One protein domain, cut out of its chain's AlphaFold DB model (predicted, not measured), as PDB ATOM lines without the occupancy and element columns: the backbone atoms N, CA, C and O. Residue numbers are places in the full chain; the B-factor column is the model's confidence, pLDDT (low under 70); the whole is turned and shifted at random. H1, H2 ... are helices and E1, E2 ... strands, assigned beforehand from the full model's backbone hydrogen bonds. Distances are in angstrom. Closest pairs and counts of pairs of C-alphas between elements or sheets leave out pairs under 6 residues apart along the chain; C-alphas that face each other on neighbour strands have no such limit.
ATOM      1  N   TYR A  12     214.424 119.290  76.613       85.12
ATOM      2  CA  TYR A  12     213.999 117.981  76.147       85.12
ATOM      3  C   TYR A  12     212.529 118.042  75.757       85.12
ATOM      4  O   TYR A  12     211.697 118.522  76.521       85.12
ATOM      5  N   GLN A  13     212.185 117.531  74.581       86.38
ATOM      6  CA  GLN A  13     210.791 117.424  74.169       86.38
ATOM      7  C   GLN A  13     210.243 116.058  74.582       86.38
ATOM      8  O   GLN A  13     210.748 115.028  74.139       86.38
ATOM      9  N   CYS A  14     209.210 116.035  75.426       85.62
ATOM     10  CA  CYS A  14     208.557 114.789  75.822       85.62
ATOM     11  C   CYS A  14     207.841 114.152  74.627       85.62
ATOM     12  O   CYS A  14     206.940 114.756  74.059       85.62
ATOM     13  N   SER A  15     208.170 112.911  74.277       81.00
ATOM     14  CA  SER A  15     207.503 112.200  73.170       81.00
ATOM     15  C   SER A  15     206.072 111.747  73.482       81.00
ATOM     16  O   SER A  15     205.405 111.210  72.607       81.00
ATOM     17  N   VAL A  16     205.613 111.910  74.728       84.88
ATOM     18  CA  VAL A  16     204.285 111.465  75.178       84.88
ATOM     19  C   VAL A  16     203.302 112.627  75.120       84.88
ATOM     20  O   VAL A  16     202.281 112.559  74.449       84.88
ATOM     21  N   CYS A  17     203.639 113.735  75.783       86.00
ATOM     22  CA  CYS A  17     202.777 114.912  75.868       86.00
ATOM     23  C   CYS A  17     203.230 116.074  74.967       86.00
ATOM     24  O   CYS A  17     202.586 117.121  74.959       86.00
ATOM     25  N   HIS A  18     204.345 115.917  74.242       85.75
ATOM     26  CA  HIS A  18     204.950 116.927  73.360       85.75
ATOM     27  C   HIS A  18     205.306 118.255  74.043       85.75
ATOM     28  O   HIS A  18     205.517 119.264  73.373       85.75
ATOM     29  N   LYS A  19     205.412 118.267  75.376       86.81
ATOM     30  CA  LYS A  19     205.824 119.450  76.139       86.81
ATOM     31  C   LYS A  19     207.336 119.633  76.110       86.81
ATOM     32  O   LYS A  19     208.091 118.659  76.138       86.81
ATOM     33  N   GLU A  20     207.759 120.894  76.102       89.00
ATOM     34  CA  GLU A  20     209.158 121.273  76.286       89.00
ATOM     35  C   GLU A  20     209.514 121.243  77.777       89.00
ATOM     36  O   GLU A  20     208.901 121.931  78.596       89.00
ATOM     37  N   ILE A  21     210.509 120.431  78.123       88.00
ATOM     38  CA  ILE A  21     211.028 120.256  79.474       88.00
ATOM     39  C   ILE A  21     212.395 120.926  79.535       88.00
ATOM     40  O   ILE A  21     213.374 120.408  79.003       88.00
ATOM     41  N   GLN A  22     212.463 122.090  80.180       84.69
ATOM     42  CA  GLN A  22     213.732 122.750  80.485       84.69
ATOM     43  C   GLN A  22     214.281 122.199  81.798       84.69
ATOM     44  O   GLN A  22     213.681 122.395  82.853       84.69
ATOM     45  N   GLY A  23     215.419 121.512  81.737       83.00
ATOM     46  CA  GLY A  23     216.047 120.944  82.924       83.00
ATOM     47  C   GLY A  23     217.142 119.942  82.591       83.00
ATOM     48  O   GLY A  23     217.686 119.927  81.487       83.00
ATOM     49  N   ASP A  24     217.462 119.104  83.566       86.25
ATOM     50  CA  ASP A  24     218.394 118.000  83.396       86.25
ATOM     51  C   ASP A  24     217.686 116.767  82.818       86.25
ATOM     52  O   ASP A  24     216.464 116.610  82.902       86.25
ATOM     53  N   MET A  25     218.476 115.838  82.278       82.44
ATOM     54  CA  MET A  25     217.981 114.565  81.742       82.44
ATOM     55  C   MET A  25     217.105 113.797  82.747       82.44
ATOM     56  O   MET A  25     216.126 113.172  82.350       82.44
ATOM     57  N   PHE A  26     217.407 113.883  84.046       87.06
ATOM     58  CA  PHE A  26     216.596 113.271  85.105       87.06
ATOM     59  C   PHE A  26     215.168 113.824  85.153       87.06
ATOM     60  O   PHE A  26     214.222 113.051  85.258       87.06
ATOM     61  N   THR A  27     214.996 115.140  85.010       88.31
ATOM     62  CA  THR A  27     213.675 115.787  84.992       88.31
ATOM     63  C   THR A  27     212.863 115.348  83.780       88.31
ATOM     64  O   THR A  27     211.667 115.089  83.890       88.31
ATOM     65  N   TYR A  28     213.517 115.225  82.624       87.12
ATOM     66  CA  TYR A  28     212.888 114.685  81.424       87.12
ATOM     67  C   TYR A  28     212.429 113.232  81.610       87.12
ATOM     68  O   TYR A  28     211.302 112.900  81.233       87.12
ATOM     69  N   ILE A  29     213.283 112.382  82.192       87.31
ATOM     70  CA  ILE A  29     212.969 110.973  82.454       87.31
ATOM     71  C   ILE A  29     211.779 110.877  83.409       87.31
ATOM     72  O   ILE A  29     210.778 110.280  83.031       87.31
ATOM     73  N   GLU A  30     211.827 111.548  84.563       88.38
ATOM     74  CA  GLU A  30     210.750 111.510  85.562       88.38
ATOM     75  C   GLU A  30     209.413 112.000  84.981       88.38
ATOM     76  O   GLU A  30     208.367 111.376  85.169       88.38
ATOM     77  N   HIS A  31     209.442 113.098  84.215       89.94
ATOM     78  CA  HIS A  31     208.261 113.624  83.537       89.94
ATOM     79  C   HIS A  31     207.669 112.608  82.552       89.94
ATOM     80  O   HIS A  31     206.462 112.356  82.550       89.94
ATOM     81  N   THR A  32     208.524 112.016  81.718       89.62
ATOM     82  CA  THR A  32     208.117 111.058  80.688       89.62
ATOM     83  C   THR A  32     207.593 109.766  81.314       89.62
ATOM     84  O   THR A  32     206.532 109.290  80.919       89.62
ATOM     85  N   GLU A  33     208.281 109.234  82.327       88.81
ATOM     86  CA  GLU A  33     207.857 108.073  83.114       88.81
ATOM     87  C   GLU A  33     206.472 108.286  83.709       88.81
ATOM     88  O   GLU A  33     205.576 107.464  83.517       88.81
ATOM     89  N   LYS A  34     206.266 109.425  84.375       88.88
ATOM     90  CA  LYS A  34     204.986 109.751  85.000       88.88
ATOM     91  C   LYS A  34     203.846 109.781  83.986       88.88
ATOM     92  O   LYS A  34     202.792 109.217  84.262       88.88
ATOM     93  N   HIS A  35     204.062 110.393  82.821       90.06
ATOM     94  CA  HIS A  35     203.060 110.421  81.758       90.06
ATOM     95  C   HIS A  35     202.755 109.032  81.203       90.06
ATOM     96  O   HIS A  35     201.592 108.691  81.047       90.06
ATOM     97  N   ILE A  36     203.771 108.205  80.951       88.88
ATOM     98  CA  ILE A  36     203.545 106.849  80.437       88.88
ATOM     99  C   ILE A  36     202.746 106.019  81.441       88.88
ATOM    100  O   ILE A  36     201.818 105.315  81.053       88.88
ATOM    101  N   ILE A  37     203.068 106.115  82.732       87.25
ATOM    102  CA  ILE A  37     202.300 105.433  83.774       87.25
ATOM    103  C   ILE A  37     200.854 105.940  83.808       87.25
ATOM    104  O   ILE A  37     199.952 105.119  83.931       87.25
ATOM    105  N   ASP A  38     200.619 107.246  83.674       89.38
ATOM    106  CA  ASP A  38     199.270 107.826  83.634       89.38
ATOM    107  C   ASP A  38     198.444 107.292  82.451       89.38
ATOM    108  O   ASP A  38     197.330 106.813  82.651       89.38
ATOM    109  N   GLU A  39     199.030 107.237  81.252       89.19
ATOM    110  CA  GLU A  39     198.391 106.658  80.061       89.19
ATOM    111  C   GLU A  39     198.058 105.170  80.260       89.19
ATOM    112  O   GLU A  39     196.960 104.718  79.933       89.19
ATOM    113  N   ILE A  40     198.976 104.395  80.854       88.56
ATOM    114  CA  ILE A  40     198.730 102.979  81.160       88.56
ATOM    115  C   ILE A  40     197.599 102.845  82.184       88.56
ATOM    116  O   ILE A  40     196.760 101.964  82.030       88.56
ATOM    117  N   LYS A  41     197.535 103.709  83.204       88.31
ATOM    118  CA  LYS A  41     196.445 103.713  84.193       88.31
ATOM    119  C   LYS A  41     195.103 104.072  83.559       88.31
ATOM    120  O   LYS A  41     194.103 103.440  83.883       88.31
ATOM    121  N   ALA A  42     195.078 105.053  82.659       88.88
ATOM    122  CA  ALA A  42     193.877 105.452  81.934       88.88
ATOM    123  C   ALA A  42     193.379 104.336  80.999       88.88
ATOM    124  O   ALA A  42     192.177 104.101  80.902       88.88
ATOM    125  N   SER A  43     194.304 103.614  80.357       89.81
ATOM    126  CA  SER A  43     193.995 102.467  79.495       89.81
ATOM    127  C   SER A  43     193.656 101.192  80.282       89.81
ATOM    128  O   SER A  43     192.856 100.379  79.826       89.81
ATOM    129  N   HIS A  44     194.255 101.000  81.460       89.06
ATOM    130  CA  HIS A  44     194.109  99.818  82.314       89.06
ATOM    131  C   HIS A  44     193.817 100.209  83.772       89.06
ATOM    132  O   HIS A  44     194.628  99.944  84.667       89.06
ATOM    133  N   PRO A  45     192.640 100.793  84.055       87.31
ATOM    134  CA  PRO A  45     192.269 101.161  85.420       87.31
ATOM    135  C   PRO A  45     192.162  99.934  86.339       87.31
ATOM    136  O   PRO A  45     192.393 100.039  87.537       87.31
ATOM    137  N   GLU A  46     191.901  98.749  85.778       88.81
ATOM    138  CA  GLU A  46     191.911  97.455  86.479       88.81
ATOM    139  C   GLU A  46     193.286  97.048  87.041       88.81
ATOM    140  O   GLU A  46     193.372  96.165  87.893       88.81
ATOM    141  N   TRP A  47     194.378  97.649  86.557       89.00
ATOM    142  CA  TRP A  47     195.726  97.391  87.071       89.00
ATOM    143  C   TRP A  47     196.084  98.278  88.261       89.00
ATOM    144  O   TRP A  47     197.096  98.025  88.920       89.00
ATOM    145  N   VAL A  48     195.289  99.319  88.518       85.75
ATOM    146  CA  VAL A  48     195.479 100.227  89.643       85.75
ATOM    147  C   VAL A  48     194.920  99.563  90.896       85.75
ATOM    148  O   VAL A  48     193.723  99.312  91.008       85.75
ATOM    149  N   GLU A  49     195.807  99.258  91.837       83.44
ATOM    150  CA  GLU A  49     195.445  98.729  93.149       83.44
ATOM    151  C   GLU A  49     194.846  99.848  94.023       83.44
ATOM    152  O   GLU A  49     195.005 101.035  93.727       83.44
ATOM    153  N   ASN A  50     194.146  99.486  95.104       74.81
ATOM    154  CA  ASN A  50     193.375 100.438  95.924       74.81
ATOM    155  C   ASN A  50     194.232 101.589  96.498       74.81
ATOM    156  O   ASN A  50     193.750 102.707  96.647       74.81
ATOM    157  N   ASP A  51     195.524 101.348  96.728       76.94
ATOM    158  CA  ASP A  51     196.507 102.341  97.181       76.94
ATOM    159  C   ASP A  51     196.995 103.304  96.075       76.94
ATOM    160  O   ASP A  51     197.904 104.106  96.285       76.94
ATOM    161  N   GLY A  52     196.444 103.223  94.857       70.38
ATOM    162  CA  GLY A  52     196.871 104.030  93.707       70.38
ATOM    163  C   GLY A  52     198.200 103.578  93.085       70.38
ATOM    164  O   GLY A  52     198.701 104.194  92.129       70.38
ATOM    165  N   LEU A  53     198.765 102.486  93.605       75.25
ATOM    166  CA  LEU A  53     199.929 101.806  93.060       75.25
ATOM    167  C   LEU A  53     199.507 100.932  91.879       75.25
ATOM    168  O   LEU A  53     198.457 100.303  91.886       75.25
ATOM    169  N   CYS A  54     200.333 100.907  90.839       83.19
ATOM    170  CA  CYS A  54     200.103 100.058  89.679       83.19
ATOM    171  C   CYS A  54     201.396  99.320  89.351       83.19
ATOM    172  O   CYS A  54     202.209  99.773  88.538       83.19
ATOM    173  N   LYS A  55     201.604  98.177  90.013       84.50
ATOM    174  CA  LYS A  55     202.792  97.345  89.793       84.50
ATOM    175  C   LYS A  55     202.894  96.891  88.335       84.50
ATOM    176  O   LYS A  55     203.952  97.016  87.724       84.50
ATOM    177  N   LYS A  56     201.764  96.496  87.739       86.62
ATOM    178  CA  LYS A  56     201.683  96.126  86.318       86.62
ATOM    179  C   LYS A  56     202.055  97.281  85.382       86.62
ATOM    180  O   LYS A  56     202.689  97.032  84.365       86.62
ATOM    181  N   CYS A  57     201.730  98.532  85.726       88.25
ATOM    182  CA  CYS A  57     202.117  99.695  84.920       88.25
ATOM    183  C   CYS A  57     203.639  99.858  84.876       88.25
ATOM    184  O   CYS A  57     204.201 100.077  83.806       88.25
ATOM    185  N   MET A  58     204.307  99.701  86.025       83.81
ATOM    186  CA  MET A  58     205.772  99.725  86.113       83.81
ATOM    187  C   MET A  58     206.395  98.582  85.306       83.81
ATOM    188  O   MET A  58     207.304  98.819  84.515       83.81
ATOM    189  N   GLU A  59     205.883  97.356  85.447       88.44
ATOM    190  CA  GLU A  59     206.378  96.198  84.691       88.44
ATOM    191  C   GLU A  59     206.180  96.369  83.179       88.44
ATOM    192  O   GLU A  59     207.080  96.070  82.391       88.44
ATOM    193  N   TYR A  60     205.026  96.887  82.755       87.94
ATOM    194  CA  TYR A  60     204.739  97.177  81.353       87.94
ATOM    195  C   TYR A  60     205.673  98.261  80.806       87.94
ATOM    196  O   TYR A  60     206.275  98.091  79.746       87.94
ATOM    197  N   TYR A  61     205.868  99.344  81.558       85.19
ATOM    198  CA  TYR A  61     206.810 100.402  81.207       85.19
ATOM    199  C   TYR A  61     208.249  99.880  81.068       85.19
ATOM    200  O   TYR A  61     208.899 100.102  80.046       85.19
ATOM    201  N   GLN A  62     208.731  99.107  82.045       85.38
ATOM    202  CA  GLN A  62     210.055  98.483  81.994       85.38
ATOM    203  C   GLN A  62     210.210  97.542  80.794       85.38
ATOM    204  O   GLN A  62     211.288  97.483  80.199       85.38
ATOM    205  N   ASN A  63     209.148  96.828  80.406       85.62
ATOM    206  CA  ASN A  63     209.141  96.005  79.196       85.62
ATOM    207  C   ASN A  63     209.235  96.849  77.921       85.62
ATOM    208  O   ASN A  63     210.003  96.495  77.028       85.62
ATOM    209  N   GLN A  64     208.534  97.984  77.846       81.38
ATOM    210  CA  GLN A  64     208.656  98.908  76.714       81.38
ATOM    211  C   GLN A  64     210.074  99.485  76.591       81.38
ATOM    212  O   GLN A  64     210.604  99.576  75.484       81.38
ATOM    213  N   LEU A  65     210.729  99.802  77.713       77.50
ATOM    214  CA  LEU A  65     212.128 100.241  77.725       77.50
ATOM    215  C   LEU A  65     213.112  99.126  77.343       77.50
ATOM    216  O   LEU A  65     214.070  99.366  76.608       77.50
ATOM    217  N   LYS A  66     212.888  97.895  77.820       73.25
ATOM    218  CA  LYS A  66     213.686  96.719  77.426       73.25
ATOM    219  C   LYS A  66     213.465  96.329  75.959       73.25
ATOM    220  O   LYS A  66     214.340  95.706  75.358       73.25
ATOM    221  N   GLY A  67     212.337  96.720  75.372       57.16
ATOM    222  CA  GLY A  67     211.856  96.328  74.049       57.16
ATOM    223  C   GLY A  67     212.423  97.089  72.847       57.16
ATOM    224  O   GLY A  67     211.715  97.243  71.858       57.16
TER     225      GLY A  67
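What this domain is: This is residues 12 to 67 of the 72 residues of an uncharacterized protein of hydrothermal vent metagenome (UniProt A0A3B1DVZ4). One long helix, H1, makes the longest axis, and after a long link a shorter helix, H2, folds back and packs with residues 57 to 61 on residues 33 to 41 of H1 at a steep tilt of 56 degrees, its residues 62 to 66 slanting away from H1. At the end where H1 begins, residues 12 to 23 form a small loop, its two sides short and strand-like, with E1 in the second side. The printed part has 56 residues with one named strand and two named helices, in the order E1, H1, H2, and the class is mostly helix. It is only just compact, close to loose, with a radius of gyration of the C-alphas of 12.1 A, and only just elongated, spanning 34 by 22 by 17 A.

Where its parts are: H1 runs from Met 25 to Ser 43, 27.0 A from first to last C-alpha, with C-alpha 25 at (217.981, 114.565, 81.742). H2 holds residues 55 to 66 and is 16.5 A long, with C-alpha 66 at (213.686, 96.719, 77.426). E1, residues 20 to 23, measures 9.6 A and begins with C-alpha 20 at (209.158, 121.273, 76.286).

How they stand to each other: H1 touches H2 with residues 33 to 41 alone, and H2 touches H1 with residues 57 to 61 alone. Their closest C-alphas, those of Ile 37 and Cys 57, are 5.9 A apart. The two helices run opposite ways at a steep tilt of 56 degrees. In H1 and H2 every O i to N i+4 pair is within hydrogen-bond range. The closest C-alphas of E1 and H1, those of Ile 21 and Tyr 28, are 6.2 A apart. E1 pairs with no named strand, but its residues 20 to 21 pair antiparallel with residues 12 to 13. E1 and H2 are apart.

The domain as a whole: The two C-alphas farthest apart, those of Gln 22 and Glu 46, are 33.9 A from each other. The link from E1 to H1 is tight, and that from H1 to H2, 11 residues, is long. The printed part has no cut. Its mean pLDDT is 85.0, and residue 67 alone is under 70.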